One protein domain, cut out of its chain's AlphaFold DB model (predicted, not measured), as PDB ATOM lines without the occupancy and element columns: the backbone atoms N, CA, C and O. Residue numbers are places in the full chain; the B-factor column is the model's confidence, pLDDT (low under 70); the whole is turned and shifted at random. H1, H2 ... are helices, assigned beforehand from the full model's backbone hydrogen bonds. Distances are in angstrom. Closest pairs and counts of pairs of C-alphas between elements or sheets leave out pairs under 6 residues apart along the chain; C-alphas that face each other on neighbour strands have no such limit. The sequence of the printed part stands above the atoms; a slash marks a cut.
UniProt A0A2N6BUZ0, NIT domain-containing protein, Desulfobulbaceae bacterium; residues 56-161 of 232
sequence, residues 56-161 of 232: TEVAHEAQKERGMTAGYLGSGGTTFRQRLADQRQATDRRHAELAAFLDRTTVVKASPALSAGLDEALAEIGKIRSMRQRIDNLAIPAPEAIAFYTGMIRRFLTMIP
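What this domain is: This is residues 56 to 161 of the 232 residues of the protein "NIT domain-containing protein" of Desulfobulbaceae bacterium (UniProt A0A2N6BUZ0). Four rods of helix lie lengthwise in a bundle, H1, H2 and H5 each making one rod and H3 and H4, end to end, the fourth; H1 and the H3-H4 rod lie across the bundle from each other, as do H2 and H5. The bundle is well closed where H1 touches H2 and H5, and looser along H3 and H4. The printed part has 106 residues with five named helices, H1 to H5 in that order, and no named strand; the class is all helix. It is compact, with a radius of gyration of the C-alphas of 14.6 A, and spans 47 by 22 by 20 A, a rod.

Where its parts are: H1, residues 56 to 74, begins at C-alpha 56 (-57.333, 6.118, 27.269) and is 26.7 A long. H2, residues 81 to 104, is the longest at 35.7 A and ends at C-alpha 104 (-48.426, -2.008, 41.493). H3 is residues 112 to 126, 20.7 A, and H4 residues 128 to 136, 12.2 A. H5, residues 142 to 157, 22.4 A, ends at C-alpha 157 (-60.602, 1.075, 24.277).

How they stand to each other: H1 and H2 form a helical hairpin at a shallow tilt of 24 degrees; their closest C-alphas, Glu 61 and Thr 91, are 5.0 A apart. H1 touches H5, opposite ways at 4 degrees, closest at C-alphas 59 and 153, 5.1 A. H5 touches H3 with residues 152 to 156 alone, closest at C-alphas 155 and 121, 5.3 A. H4 is close to but not clearly touching H5, with C-alphas 131 and 145 at 7.3 A. H2 and H4 are near each other, with 6 pairs of C-alphas within 10 A. Every O i to N i+4 pair is within hydrogen-bond range in H1, H3, H4 and H5, and 19 of 20 in H2.

The domain as a whole: The C-alphas farthest apart, Thr 78 and Ala 110, are 47.7 A from each other. The printed part has no cut and no long link. Mean pLDDT of the printed part is 93.2, and no printed residue is under 70.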
ATOM      1  N   THR A  56     -56.832   5.135  28.232       94.62
ATOM      2  CA  THR A  56     -57.333   6.118  27.269       94.62
ATOM      3  C   THR A  56     -56.235   7.066  26.798       94.62
ATOM      4  O   THR A  56     -56.213   7.420  25.622       94.62
ATOM      5  N   GLU A  57     -55.286   7.424  27.663       96.00
ATOM      6  CA  GLU A  57     -54.105   8.201  27.276       96.00
ATOM      7  C   GLU A  57     -53.213   7.428  26.292       96.00
ATOM      8  O   GLU A  57     -52.820   7.987  25.268       96.00
ATOM      9  N   VAL A  58     -52.961   6.128  26.518       97.38
ATOM     10  CA  VAL A  58     -52.239   5.281  25.543       97.38
ATOM     11  C   VAL A  58     -52.968   5.267  24.200       97.38
ATOM     12  O   VAL A  58     -52.357   5.508  23.155       97.38
ATOM     13  N   ALA A  59     -54.283   5.031  24.214       96.31
ATOM     14  CA  ALA A  59     -55.095   5.041  23.003       96.31
ATOM     15  C   ALA A  59     -55.043   6.406  22.296       96.31
ATOM     16  O   ALA A  59     -54.933   6.460  21.070       96.31
ATOM     17  N   HIS A  60     -55.071   7.511  23.044       95.88
ATOM     18  CA  HIS A  60     -55.028   8.856  22.486       95.88
ATOM     19  C   HIS A  60     -53.690   9.188  21.810       95.88
ATOM     20  O   HIS A  60     -53.682   9.750  20.709       95.88
ATOM     21  N   GLU A  61     -52.562   8.831  22.423       97.75
ATOM     22  CA  GLU A  61     -51.249   8.997  21.793       97.75
ATOM     23  C   GLU A  61     -51.113   8.105  20.550       97.75
ATOM     24  O   GLU A  61     -50.717   8.583  19.483       97.75
ATOM     25  N   ALA A  62     -51.577   6.855  20.621       97.19
ATOM     26  CA  ALA A  62     -51.598   5.949  19.474       97.19
ATOM     27  C   ALA A  62     -52.486   6.460  18.320       97.19
ATOM     28  O   ALA A  62     -52.139   6.292  17.150       97.19
ATOM     29  N   GLN A  63     -53.607   7.133  18.610       95.62
ATOM     30  CA  GLN A  63     -54.449   7.786  17.596       95.62
ATOM     31  C   GLN A  63     -53.693   8.884  16.841       95.62
ATOM     32  O   GLN A  63     -53.821   8.995  15.616       95.62
ATOM     33  N   LYS A  64     -52.915   9.701  17.562       95.81
ATOM     34  CA  LYS A  64     -52.078  10.749  16.966       95.81
ATOM     35  C   LYS A  64     -50.963  10.133  16.128       95.81
ATOM     36  O   LYS A  64     -50.788  10.525  14.974       95.81
ATOM     37  N   GLU A  65     -50.285   9.116  16.657       97.19
ATOM     38  CA  GLU A  65     -49.233   8.386  15.949       97.19
ATOM     39  C   GLU A  65     -49.744   7.727  14.659       97.19
ATOM     40  O   GLU A  65     -49.101   7.842  13.613       97.19
ATOM     41  N   ARG A  66     -50.938   7.118  14.685       95.88
ATOM     42  CA  ARG A  66     -51.615   6.582  13.493       95.88
ATOM     43  C   ARG A  66     -51.823   7.657  12.429       95.88
ATOM     44  O   ARG A  66     -51.534   7.425  11.258       95.88
ATOM     45  N   GLY A  67     -52.330   8.826  12.826       93.06
ATOM     46  CA  GLY A  67     -52.572   9.943  11.910       93.06
ATOM     47  C   GLY A  67     -51.285  10.461  11.264       93.06
ATOM     48  O   GLY A  67     -51.232  10.654  10.051       93.06
ATOM     49  N   MET A  68     -50.223  10.617  12.056       94.69
ATOM     50  CA  MET A  68     -48.912  11.039  11.551       94.69
ATOM     51  C   MET A  68     -48.256   9.966  10.676       94.69
ATOM     52  O   MET A  68     -47.652  10.302   9.664       94.69
ATOM     53  N   THR A  69     -48.431   8.684  11.008       95.12
ATOM     54  CA  THR A  69     -47.982   7.550  10.184       95.12
ATOM     55  C   THR A  69     -48.661   7.562   8.817       95.12
ATOM     56  O   THR A  69     -47.992   7.387   7.801       95.12
ATOM     57  N   ALA A  70     -49.974   7.811   8.771       92.12
ATOM     58  CA  ALA A  70     -50.710   7.921   7.515       92.12
ATOM     59  C   ALA A  70     -50.163   9.058   6.635       92.12
ATOM     60  O   ALA A  70     -49.939   8.853   5.444       92.12
ATOM     61  N   GLY A  71     -49.886  10.228   7.224       89.81
ATOM     62  CA  GLY A  71     -49.270  11.354   6.511       89.81
ATOM     63  C   GLY A  71     -47.824  11.091   6.074       89.81
ATOM     64  O   GLY A  71     -47.436  11.451   4.962       89.81
ATOM     65  N   TYR A  72     -47.027  10.423   6.911       93.88
ATOM     66  CA  TYR A  72     -45.650  10.042   6.590       93.88
ATOM     67  C   TYR A  72     -45.602   9.066   5.409       93.88
ATOM     68  O   TYR A  72     -44.940   9.345   4.413       93.88
ATOM     69  N   LEU A  73     -46.369   7.973   5.461       92.62
ATOM     70  CA  LEU A  73     -46.425   6.992   4.373       92.62
ATOM     71  C   LEU A  73     -47.062   7.575   3.104       92.62
ATOM     72  O   LEU A  73     -46.558   7.345   2.009       92.62
ATOM     73  N   GLY A  74     -48.126   8.372   3.242       88.06
ATOM     74  CA  GLY A  74     -48.802   9.015   2.111       88.06
ATOM     75  C   GLY A  74     -47.939  10.033   1.362       88.06
ATOM     76  O   GLY A  74     -48.196  10.305   0.195       88.06
ATOM     77  N   SER A  75     -46.894  10.561   2.003       89.38
ATOM     78  CA  SER A  75     -45.939  11.503   1.405       89.38
ATOM     79  C   SER A  75     -44.608  10.856   1.001       89.38
ATOM     80  O   SER A  75     -43.635  11.565   0.736       89.38
ATOM     81  N   GLY A  76     -44.522   9.519   1.002       90.06
ATOM     82  CA  GLY A  76     -43.279   8.804   0.690       90.06
ATOM     83  C   GLY A  76     -42.156   9.056   1.705       90.06
ATOM     84  O   GLY A  76     -40.983   9.055   1.345       90.06
ATOM     85  N   GLY A  77     -42.496   9.322   2.968       90.69
ATOM     86  CA  GLY A  77     -41.537   9.506   4.060       90.69
ATOM     87  C   GLY A  77     -40.956  10.918   4.208       90.69
ATOM     88  O   GLY A  77     -39.943  11.099   4.898       90.69
ATOM     89  N   THR A  78     -41.574  11.914   3.568       88.62
ATOM     90  CA  THR A  78     -41.110  13.314   3.566       88.62
ATOM     91  C   THR A  78     -41.806  14.168   4.628       88.62
ATOM     92  O   THR A  78     -41.152  14.886   5.384       88.62
ATOM     93  N   THR A  79     -43.129  14.064   4.748       89.44
ATOM     94  CA  THR A  79     -43.932  14.862   5.685       89.44
ATOM     95  C   THR A  79     -44.014  14.166   7.044       89.44
ATOM     96  O   THR A  79     -43.960  12.946   7.131       89.44
ATOM     97  N   PHE A  80     -44.159  14.929   8.130       88.19
ATOM     98  CA  PHE A  80     -44.292  14.433   9.511       88.19
ATOM     99  C   PHE A  80     -43.074  13.717  10.114       88.19
ATOM    100  O   PHE A  80     -43.166  13.353  11.278       88.19
ATOM    101  N   ARG A  81     -41.932  13.574   9.427       90.38
ATOM    102  CA  ARG A  81     -40.756  12.832   9.935       90.38
ATOM    103  C   ARG A  81     -40.375  13.180  11.385       90.38
ATOM    104  O   ARG A  81     -40.361  12.291  12.231       90.38
ATOM    105  N   GLN A  82     -40.126  14.459  11.682       91.56
ATOM    106  CA  GLN A  82     -39.762  14.889  13.040       91.56
ATOM    107  C   GLN A  82     -40.929  14.731  14.025       91.56
ATOM    108  O   GLN A  82     -40.776  14.125  15.079       91.56
ATOM    109  N   ARG A  83     -42.123  15.206  13.646       93.81
ATOM    110  CA  ARG A  83     -43.322  15.127  14.498       93.81
ATOM    111  C   ARG A  83     -43.683  13.685  14.863       93.81
ATOM    112  O   ARG A  83     -44.133  13.440  15.974       93.81
ATOM    113  N   LEU A  84     -43.484  12.739  13.945       95.50
ATOM    114  CA  LEU A  84     -43.729  11.318  14.165       95.50
ATOM    115  C   LEU A  84     -42.727  10.735  15.166       95.50
ATOM    116  O   LEU A  84     -43.130   9.945  16.013       95.50
ATOM    117  N   ALA A  85     -41.453  11.134  15.109       95.62
ATOM    118  CA  ALA A  85     -40.458  10.723  16.098       95.62
ATOM    119  C   ALA A  85     -40.827  11.216  17.509       95.62
ATOM    120  O   ALA A  85     -40.852  10.416  18.443       95.62
ATOM    121  N   ASP A  86     -41.204  12.490  17.644       97.19
ATOM    122  CA  ASP A  86     -41.627  13.070  18.926       97.19
ATOM    123  C   ASP A  86     -42.914  12.398  19.445       97.19
ATOM    124  O   ASP A  86     -43.029  12.034  20.616       97.19
ATOM    125  N   GLN A  87     -43.878  12.152  18.553       98.25
ATOM    126  CA  GLN A  87     -45.137  11.491  18.894       98.25
ATOM    127  C   GLN A  87     -44.937  10.035  19.338       98.25
ATOM    128  O   GLN A  87     -45.629   9.578  20.245       98.25
ATOM    129  N   ARG A  88     -43.977   9.309  18.755       98.12
ATOM    130  CA  ARG A  88     -43.621   7.948  19.192       98.12
ATOM    131  C   ARG A  88     -43.110   7.928  20.627       98.12
ATOM    132  O   ARG A  88     -43.510   7.058  21.394       98.12
ATOM    133  N   GLN A  89     -42.290   8.910  21.006       98.00
ATOM    134  CA  GLN A  89     -41.823   9.051  22.388       98.00
ATOM    135  C   GLN A  89     -42.985   9.337  23.347       98.00
ATOM    136  O   GLN A  89     -43.017   8.793  24.450       98.00
ATOM    137  N   ALA A  90     -43.963  10.145  22.927       98.25
ATOM    138  CA  ALA A  90     -45.165  10.394  23.719       98.25
ATOM    139  C   ALA A  90     -45.991   9.111  23.929       98.25
ATOM    140  O   ALA A  90     -46.368   8.811  25.065       98.25
ATOM    141  N   THR A  91     -46.203   8.313  22.876       98.19
ATOM    142  CA  THR A  91     -46.867   7.001  22.976       98.19
ATOM    143  C   THR A  91     -46.109   6.062  23.916       98.19
ATOM    144  O   THR A  91     -46.711   5.458  24.804       98.19
ATOM    145  N   ASP A  92     -44.785   5.976  23.771       98.19
ATOM    146  CA  ASP A  92     -43.939   5.092  24.582       98.19
ATOM    147  C   ASP A  92     -43.957   5.493  26.058       98.19
ATOM    148  O   ASP A  92     -44.043   4.632  26.935       98.19
ATOM    149  N   ARG A  93     -43.955   6.799  26.343       98.19
ATOM    150  CA  ARG A  93     -44.080   7.325  27.702       98.19
ATOM    151  C   ARG A  93     -45.403   6.916  28.346       98.19
ATOM    152  O   ARG A  93     -45.390   6.422  29.470       98.19
ATOM    153  N   ARG A  94     -46.536   7.088  27.656       97.88
ATOM    154  CA  ARG A  94     -47.849   6.693  28.202       97.88
ATOM    155  C   ARG A  94     -47.959   5.188  28.394       97.88
ATOM    156  O   ARG A  94     -48.497   4.743  29.403       97.88
ATOM    157  N   HIS A  95     -47.403   4.408  27.470       97.19
ATOM    158  CA  HIS A  95     -47.329   2.960  27.619       97.19
ATOM    159  C   HIS A  95     -46.495   2.551  28.846       97.19
ATOM    160  O   HIS A  95     -46.929   1.697  29.615       97.19
ATOM    161  N   ALA A  96     -45.350   3.196  29.086       96.81
ATOM    162  CA  ALA A  96     -44.525   2.941  30.267       96.81
ATOM    163  C   ALA A  96     -45.222   3.350  31.579       96.81
ATOM    164  O   ALA A  96     -45.160   2.616  32.562       96.81
ATOM    165  N   GLU A  97     -45.922   4.489  31.595       96.94
ATOM    166  CA  GLU A  97     -46.730   4.931  32.742       96.94
ATOM    167  C   GLU A  97     -47.857   3.931  33.062       96.94
ATOM    168  O   GLU A  97     -48.103   3.636  34.235       96.94
ATOM    169  N   LEU A  98     -48.504   3.369  32.032       96.12
ATOM    170  CA  LEU A  98     -49.483   2.296  32.188       96.12
ATOM    171  C   LEU A  98     -48.828   1.024  32.741       96.12
ATOM    172  O   LEU A  98     -49.305   0.505  33.743       96.12
ATOM    173  N   ALA A  99     -47.727   0.549  32.154       94.12
ATOM    174  CA  ALA A  99     -47.022  -0.646  32.628       94.12
ATOM    175  C   ALA A  99     -46.618  -0.527  34.111       94.12
ATOM    176  O   ALA A  99     -46.969  -1.382  34.921       94.12
ATOM    177  N   ALA A 100     -46.019   0.601  34.503       94.88
ATOM    178  CA  ALA A 100     -45.650   0.864  35.894       94.88
ATOM    179  C   ALA A 100     -46.866   0.923  36.838       94.88
ATOM    180  O   ALA A 100     -46.767   0.578  38.017       94.88
ATOM    181  N   PHE A 101     -48.028   1.374  36.351       94.69
ATOM    182  CA  PHE A 101     -49.270   1.311  37.119       94.69
ATOM    183  C   PHE A 101     -49.766  -0.131  37.295       94.69
ATOM    184  O   PHE A 101     -50.245  -0.483  38.375       94.69
ATOM    185  N   LEU A 102     -49.643  -0.960  36.261       92.25
ATOM    186  CA  LEU A 102     -50.101  -2.347  36.268       92.25
ATOM    187  C   LEU A 102     -49.258  -3.240  37.189       92.25
ATOM    188  O   LEU A 102     -49.808  -4.130  37.831       92.25
ATOM    189  N   ASP A 103     -47.970  -2.939  37.348       90.12
ATOM    190  CA  ASP A 103     -47.083  -3.672  38.263       90.12
ATOM    191  C   ASP A 103     -47.463  -3.497  39.745       90.12
ATOM    192  O   ASP A 103     -47.230  -4.386  40.568       90.12
ATOM    193  N   ARG A 104     -48.067  -2.354  40.103       88.75
ATOM    194  CA  ARG A 104     -48.426  -2.008  41.493       88.75
ATOM    195  C   ARG A 104     -49.885  -2.273  41.859       88.75
ATOM    196  O   ARG A 104     -50.197  -2.376  43.043       88.75
ATOM    197  N   THR A 105     -50.790  -2.311  40.882       86.44
ATOM    198  CA  THR A 105     -52.228  -2.457  41.150       86.44
ATOM    199  C   THR A 105     -52.571  -3.893  41.534       86.44
ATOM    200  O   THR A 105     -52.002  -4.862  41.030       86.44
ATOM    201  N   THR A 106     -53.541  -4.040  42.432       81.19
ATOM    202  CA  THR A 106     -54.035  -5.360  42.849       81.19
ATOM    203  C   THR A 106     -55.362  -5.715  42.189       81.19
ATOM    204  O   THR A 106     -55.714  -6.893  42.130       81.19
ATOM    205  N   VAL A 107     -56.069  -4.726  41.625       78.44
ATOM    206  CA  VAL A 107     -57.412  -4.920  41.063       78.44
ATOM    207  C   VAL A 107     -57.421  -5.787  39.801       78.44
ATOM    208  O   VAL A 107     -58.374  -6.527  39.579       78.44
ATOM    209  N   VAL A 108     -56.335  -5.777  39.017       76.25
ATOM    210  CA  VAL A 108     -56.193  -6.633  37.821       76.25
ATOM    211  C   VAL A 108     -56.205  -8.110  38.207       76.25
ATOM    212  O   VAL A 108     -56.902  -8.910  37.591       76.25
ATOM    213  N   LYS A 109     -55.498  -8.467  39.286       73.31
ATOM    214  CA  LYS A 109     -55.379  -9.854  39.761       73.31
ATOM    215  C   LYS A 109     -56.702 -10.416  40.289       73.31
ATOM    216  O   LYS A 109     -56.851 -11.629  40.382       73.31
ATOM    217  N   ALA A 110     -57.656  -9.549  40.628       73.44
ATOM    218  CA  ALA A 110     -58.967  -9.945  41.128       73.44
ATOM    219  C   ALA A 110     -59.971 -10.297  40.012       73.44
ATOM    220  O   ALA A 110     -61.021 -10.862  40.314       73.44
ATOM    221  N   SER A 111     -59.677  -9.985  38.740       83.56
ATOM    222  CA  SER A 111     -60.589 -10.202  37.609       83.56
ATOM    223  C   SER A 111     -59.874 -10.900  36.440       83.56
ATOM    224  O   SER A 111     -59.145 -10.249  35.688       83.56
ATOM    225  N   PRO A 112     -60.092 -12.216  36.233       86.44
ATOM    226  CA  PRO A 112     -59.466 -12.962  35.138       86.44
ATOM    227  C   PRO A 112     -59.775 -12.389  33.750       86.44
ATOM    228  O   PRO A 112     -58.898 -12.344  32.895       86.44
ATOM    229  N   ALA A 113     -61.003 -11.902  33.536       87.50
ATOM    230  CA  ALA A 113     -61.401 -11.275  32.276       87.50
ATOM    231  C   ALA A 113     -60.649  -9.958  32.024       87.50
ATOM    232  O   ALA A 113     -60.233  -9.691  30.898       87.50
ATOM    233  N   LEU A 114     -60.445  -9.152  33.075       89.12
ATOM    234  CA  LEU A 114     -59.666  -7.919  32.984       89.12
ATOM    235  C   LEU A 114     -58.190  -8.218  32.700       89.12
ATOM    236  O   LEU A 114     -57.603  -7.563  31.844       89.12
ATOM    237  N   SER A 115     -57.617  -9.222  33.370       90.06
ATOM    238  CA  SER A 115     -56.238  -9.667  33.127       90.06
ATOM    239  C   SER A 115     -56.050 -10.142  31.688       90.06
ATOM    240  O   SER A 115     -55.182  -9.630  30.995       90.06
ATOM    241  N   ALA A 116     -56.908 -11.044  31.200       90.94
ATOM    242  CA  ALA A 116     -56.797 -11.581  29.845       90.94
ATOM    243  C   ALA A 116     -56.925 -10.487  28.769       90.94
ATOM    244  O   ALA A 116     -56.118 -10.429  27.843       90.94
ATOM    245  N   GLY A 117     -57.900  -9.580  28.909       91.25
ATOM    246  CA  GLY A 117     -58.054  -8.463  27.973       91.25
ATOM    247  C   GLY A 117     -56.840  -7.529  27.969       91.25
ATOM    248  O   GLY A 117     -56.422  -7.042  26.917       91.25
ATOM    249  N   LEU A 118     -56.245  -7.305  29.143       92.12
ATOM    250  CA  LEU A 118     -55.055  -6.480  29.285       92.12
ATOM    251  C   LEU A 118     -53.830  -7.144  28.654       92.12
ATOM    252  O   LEU A 118     -53.103  -6.478  27.920       92.12
ATOM    253  N   ASP A 119     -53.635  -8.442  28.881       92.25
ATOM    254  CA  ASP A 119     -52.547  -9.217  28.284       92.25
ATOM    255  C   ASP A 119     -52.621  -9.171  26.752       92.25
ATOM    256  O   ASP A 119     -51.611  -8.942  26.085       92.25
ATOM    257  N   GLU A 120     -53.821  -9.281  26.175       92.50
ATOM    258  CA  GLU A 120     -54.024  -9.116  24.733       92.50
ATOM    259  C   GLU A 120     -53.677  -7.701  24.236       92.50
ATOM    260  O   GLU A 120     -53.043  -7.547  23.187       92.50
ATOM    261  N   ALA A 121     -54.089  -6.656  24.962       94.31
ATOM    262  CA  ALA A 121     -53.787  -5.272  24.596       94.31
ATOM    263  C   ALA A 121     -52.277  -4.979  24.676       94.31
ATOM    264  O   ALA A 121     -51.711  -4.375  23.756       94.31
ATOM    265  N   LEU A 122     -51.617  -5.461  25.734       94.06
ATOM    266  CA  LEU A 122     -50.173  -5.352  25.939       94.06
ATOM    267  C   LEU A 122     -49.382  -6.153  24.893       94.06
ATOM    268  O   LEU A 122     -48.365  -5.678  24.382       94.06
ATOM    269  N   ALA A 123     -49.869  -7.331  24.500       93.94
ATOM    270  CA  ALA A 123     -49.251  -8.132  23.450       93.94
ATOM    271  C   ALA A 123     -49.298  -7.437  22.079       93.94
ATOM    272  O   ALA A 123     -48.327  -7.509  21.321       93.94
ATOM    273  N   GLU A 124     -50.390  -6.741  21.738       93.50
ATOM    274  CA  GLU A 124     -50.452  -5.991  20.478       93.50
ATOM    275  C   GLU A 124     -49.526  -4.774  20.466       93.50
ATOM    276  O   GLU A 124     -48.792  -4.585  19.494       93.50
ATOM    277  N   ILE A 125     -49.501  -3.965  21.532       95.44
ATOM    278  CA  ILE A 125     -48.574  -2.823  21.591       95.44
ATOM    279  C   ILE A 125     -47.114  -3.277  21.664       95.44
ATOM    280  O   ILE A 125     -46.242  -2.588  21.144       95.44
ATOM    281  N   GLY A 126     -46.829  -4.478  22.176       95.44
ATOM    282  CA  GLY A 126     -45.498  -5.090  22.096       95.44
ATOM    283  C   GLY A 126     -44.965  -5.224  20.660       95.44
ATOM    284  O   GLY A 126     -43.755  -5.178  20.436       95.44
ATOM    285  N   LYS A 127     -45.853  -5.298  19.657       96.56
ATOM    286  CA  LYS A 127     -45.501  -5.362  18.228       96.56
ATOM    287  C   LYS A 127     -45.262  -3.979  17.600       96.56
ATOM    288  O   LYS A 127     -44.838  -3.896  16.449       96.56
ATOM    289  N   ILE A 128     -45.497  -2.877  18.323       97.31
ATOM    290  CA  ILE A 128     -45.428  -1.513  17.765       97.31
ATOM    291  C   ILE A 128     -44.035  -1.176  17.221       97.31
ATOM    292  O   ILE A 128     -43.912  -0.520  16.189       97.31
ATOM    293  N   ARG A 129     -42.967  -1.670  17.860       97.06
ATOM    294  CA  ARG A 129     -41.585  -1.386  17.448       97.06
ATOM    295  C   ARG A 129     -41.262  -1.976  16.073       97.06
ATOM    296  O   ARG A 129     -40.695  -1.272  15.242       97.06
ATOM    297  N   SER A 130     -41.641  -3.230  15.820       97.19
ATOM    298  CA  SER A 130     -41.409  -3.863  14.514       97.19
ATOM    299  C   SER A 130     -42.258  -3.209  13.424       97.19
ATOM    300  O   SER A 130     -41.781  -2.991  12.310       97.19
ATOM    301  N   MET A 131     -43.489  -2.801  13.753       98.00
ATOM    302  CA  MET A 131     -44.326  -2.027  12.840       98.00
ATOM    303  C   MET A 131     -43.685  -0.678  12.481       98.00
ATOM    304  O   MET A 131     -43.604  -0.334  11.305       98.00
ATOM    305  N   ARG A 132     -43.166   0.063  13.468       98.00
ATOM    306  CA  ARG A 132     -42.461   1.339  13.248       98.00
ATOM    307  C   ARG A 132     -41.249   1.183  12.332       98.00
ATOM    308  O   ARG A 132     -41.098   1.986  11.423       98.00
ATOM    309  N   GLN A 133     -40.455   0.122  12.491       97.56
ATOM    310  CA  GLN A 133     -39.330  -0.164  11.589       97.56
ATOM    311  C   GLN A 133     -39.789  -0.384  10.143       97.56
ATOM    312  O   GLN A 133     -39.201   0.164   9.212       97.56
ATOM    313  N   ARG A 134     -40.872  -1.146   9.941       97.81
ATOM    314  CA  ARG A 134     -41.460  -1.336   8.605       97.81
ATOM    315  C   ARG A 134     -41.957  -0.015   8.015       97.81
ATOM    316  O   ARG A 134     -41.757   0.217   6.828       97.81
ATOM    317  N   ILE A 135     -42.566   0.846   8.831       97.38
ATOM    318  CA  ILE A 135     -43.025   2.185   8.429       97.38
ATOM    319  C   ILE A 135     -41.842   3.069   8.024       97.38
ATOM    320  O   ILE A 135     -41.892   3.703   6.975       97.38
ATOM    321  N   ASP A 136     -40.777   3.098   8.826       95.81
ATOM    322  CA  ASP A 136     -39.608   3.952   8.590       95.81
ATOM    323  C   ASP A 136     -38.895   3.586   7.289       95.81
ATOM    324  O   ASP A 136     -38.501   4.475   6.534       95.81
ATOM    325  N   ASN A 137     -38.831   2.285   6.997       96.25
ATOM    326  CA  ASN A 137     -38.273   1.734   5.764       96.25
ATOM    327  C   ASN A 137     -39.234   1.807   4.566       96.25
ATOM    328  O   ASN A 137     -38.898   1.298   3.499       96.25
ATOM    329  N   LEU A 138     -40.438   2.372   4.735       95.19
ATOM    330  CA  LEU A 138     -41.509   2.378   3.728       95.19
ATOM    331  C   LEU A 138     -41.848   0.967   3.196       95.19
ATOM    332  O   LEU A 138     -42.347   0.804   2.087       95.19
ATOM    333  N   ALA A 139     -41.603  -0.063   4.009       96.75
ATOM    334  CA  ALA A 139     -41.747  -1.479   3.671       96.75
ATOM    335  C   ALA A 139     -43.151  -2.032   3.983       96.75
ATOM    336  O   ALA A 139     -43.353  -3.244   4.095       96.75
ATOM    337  N   ILE A 140     -44.125  -1.149   4.206       96.06
ATOM    338  CA  ILE A 140     -45.518  -1.506   4.455       96.06
ATOM    339  C   ILE A 140     -46.455  -0.474   3.812       96.06
ATOM    340  O   ILE A 140     -46.224   0.732   3.950       96.06
ATOM    341  N   PRO A 141     -47.535  -0.910   3.141       91.62
ATOM    342  CA  PRO A 141     -48.556  -0.000   2.640       91.62
ATOM    343  C   PRO A 141     -49.244   0.783   3.768       91.62
ATOM    344  O   PRO A 141     -49.546   0.241   4.834       91.62
ATOM    345  N   ALA A 142     -49.586   2.050   3.506       89.56
ATOM    346  CA  ALA A 142     -50.300   2.893   4.471       89.56
ATOM    347  C   ALA A 142     -51.588   2.256   5.032       89.56
ATOM    348  O   ALA A 142     -51.774   2.316   6.250       89.56
ATOM    349  N   PRO A 143     -52.455   1.602   4.226       89.44
ATOM    350  CA  PRO A 143     -53.658   0.957   4.751       89.44
ATOM    351  C   PRO A 143     -53.372  -0.130   5.794       89.44
ATOM    352  O   PRO A 143     -54.076  -0.204   6.798       89.44
ATOM    353  N   GLU A 144     -52.320  -0.931   5.604       93.81
ATOM    354  CA  GLU A 144     -51.941  -1.986   6.552       93.81
ATOM    355  C   GLU A 144     -51.404  -1.402   7.864       93.81
ATOM    356  O   GLU A 144     -51.804  -1.838   8.946       93.81
ATOM    357  N   ALA A 145     -50.556  -0.371   7.791       95.06
ATOM    358  CA  ALA A 145     -50.063   0.321   8.982       95.06
ATOM    359  C   ALA A 145     -51.217   0.962   9.774       95.06
ATOM    360  O   ALA A 145     -51.302   0.825  10.996       95.06
ATOM    361  N   ILE A 146     -52.151   1.624   9.084       92.69
ATOM    362  CA  ILE A 146     -53.341   2.230   9.699       92.69
ATOM    363  C   ILE A 146     -54.228   1.157  10.341       92.69
ATOM    364  O   ILE A 146     -54.735   1.373  11.447       92.69
ATOM    365  N   ALA A 147     -54.410   0.007   9.687       92.94
ATOM    366  CA  ALA A 147     -55.186  -1.109  10.220       92.94
ATOM    367  C   ALA A 147     -54.562  -1.677  11.503       92.94
ATOM    368  O   ALA A 147     -55.288  -1.890  12.475       92.94
ATOM    369  N   PHE A 148     -53.234  -1.829  11.547       96.81
ATOM    370  CA  PHE A 148     -52.513  -2.241  12.753       96.81
ATOM    371  C   PHE A 148     -52.804  -1.309  13.936       96.81
ATOM    372  O   PHE A 148     -53.302  -1.765  14.969       96.81
ATOM    373  N   TYR A 149     -52.577   0.002  13.779       96.50
ATOM    374  CA  TYR A 149     -52.843   0.956  14.861       96.50
ATOM    375  C   TYR A 149     -54.316   0.966  15.261       96.50
ATOM    376  O   TYR A 149     -54.627   1.023  16.444       96.50
ATOM    377  N   THR A 150     -55.234   0.885  14.295       94.00
ATOM    378  CA  THR A 150     -56.679   0.865  14.572       94.00
ATOM    379  C   THR A 150     -57.075  -0.364  15.392       94.00
ATOM    380  O   THR A 150     -57.853  -0.243  16.337       94.00
ATOM    381  N   GLY A 151     -56.515  -1.537  15.080       94.75
ATOM    382  CA  GLY A 151     -56.720  -2.758  15.860       94.75
ATOM    383  C   GLY A 151     -56.165  -2.642  17.281       94.75
ATOM    384  O   GLY A 151     -56.871  -2.967  18.235       94.75
ATOM    385  N   MET A 152     -54.944  -2.122  17.420       96.19
ATOM    386  CA  MET A 152     -54.299  -1.888  18.713       96.19
ATOM    387  C   MET A 152     -55.098  -0.901  19.580       96.19
ATOM    388  O   MET A 152     -55.437  -1.226  20.714       96.19
ATOM    389  N   ILE A 153     -55.469   0.266  19.037       95.81
ATOM    390  CA  ILE A 153     -56.296   1.278  19.719       95.81
ATOM    391  C   ILE A 153     -57.606   0.649  20.197       95.81
ATOM    392  O   ILE A 153     -57.968   0.802  21.361       95.81
ATOM    393  N   ARG A 154     -58.290  -0.108  19.329       93.56
ATOM    394  CA  ARG A 154     -59.553  -0.767  19.679       93.56
ATOM    395  C   ARG A 154     -59.403  -1.688  20.887       93.56
ATOM    396  O   ARG A 154     -60.262  -1.640  21.756       93.56
ATOM    397  N   ARG A 155     -58.326  -2.480  20.973       94.69
ATOM    398  CA  ARG A 155     -58.092  -3.370  22.123       94.69
ATOM    399  C   ARG A 155     -57.955  -2.605  23.436       94.69
ATOM    400  O   ARG A 155     -58.564  -3.006  24.421       94.69
ATOM    401  N   PHE A 156     -57.235  -1.483  23.435       94.88
ATOM    402  CA  PHE A 156     -57.165  -0.613  24.612       94.88
ATOM    403  C   PHE A 156     -58.538  -0.041  24.971       94.88
ATOM    404  O   PHE A 156     -58.956  -0.133  26.120       94.88
ATOM    405  N   LEU A 157     -59.285   0.491  24.002       93.62
ATOM    406  CA  LEU A 157     -60.602   1.075  24.277       93.62
ATOM    407  C   LEU A 157     -61.608   0.046  24.812       93.62
ATOM    408  O   LEU A 157     -62.376   0.363  25.721       93.62
ATOM    409  N   THR A 158     -61.562  -1.202  24.333       91.62
ATOM    410  CA  THR A 158     -62.424  -2.289  24.830       91.62
ATOM    411  C   THR A 158     -62.113  -2.731  26.261       91.62
ATOM    412  O   THR A 158     -62.907  -3.464  26.849       91.62
ATOM    413  N   MET A 159     -61.022  -2.251  26.865       93.38
ATOM    414  CA  MET A 159     -60.766  -2.463  28.290       93.38
ATOM    415  C   MET A 159     -61.670  -1.618  29.182       93.38
ATOM    416  O   MET A 159     -61.985  -2.043  30.289       93.38
ATOM    417  N   ILE A 160     -62.125  -0.446  28.725       93.19
ATOM    418  CA  ILE A 160     -62.922   0.464  29.561       93.19
ATOM    419  C   ILE A 160     -64.236  -0.205  30.019       93.19
ATOM    420  O   ILE A 160     -64.526  -0.150  31.214       93.19
ATOM    421  N   PRO A 161     -64.998  -0.914  29.158       91.50
ATOM    422  CA  PRO A 161     -66.146  -1.708  29.599       91.50
ATOM    423  C   PRO A 161     -65.802  -2.829  30.592       91.50
ATOM    424  O   PRO A 161     -66.564  -3.054  31.529       91.50
TER     425      PRO A 161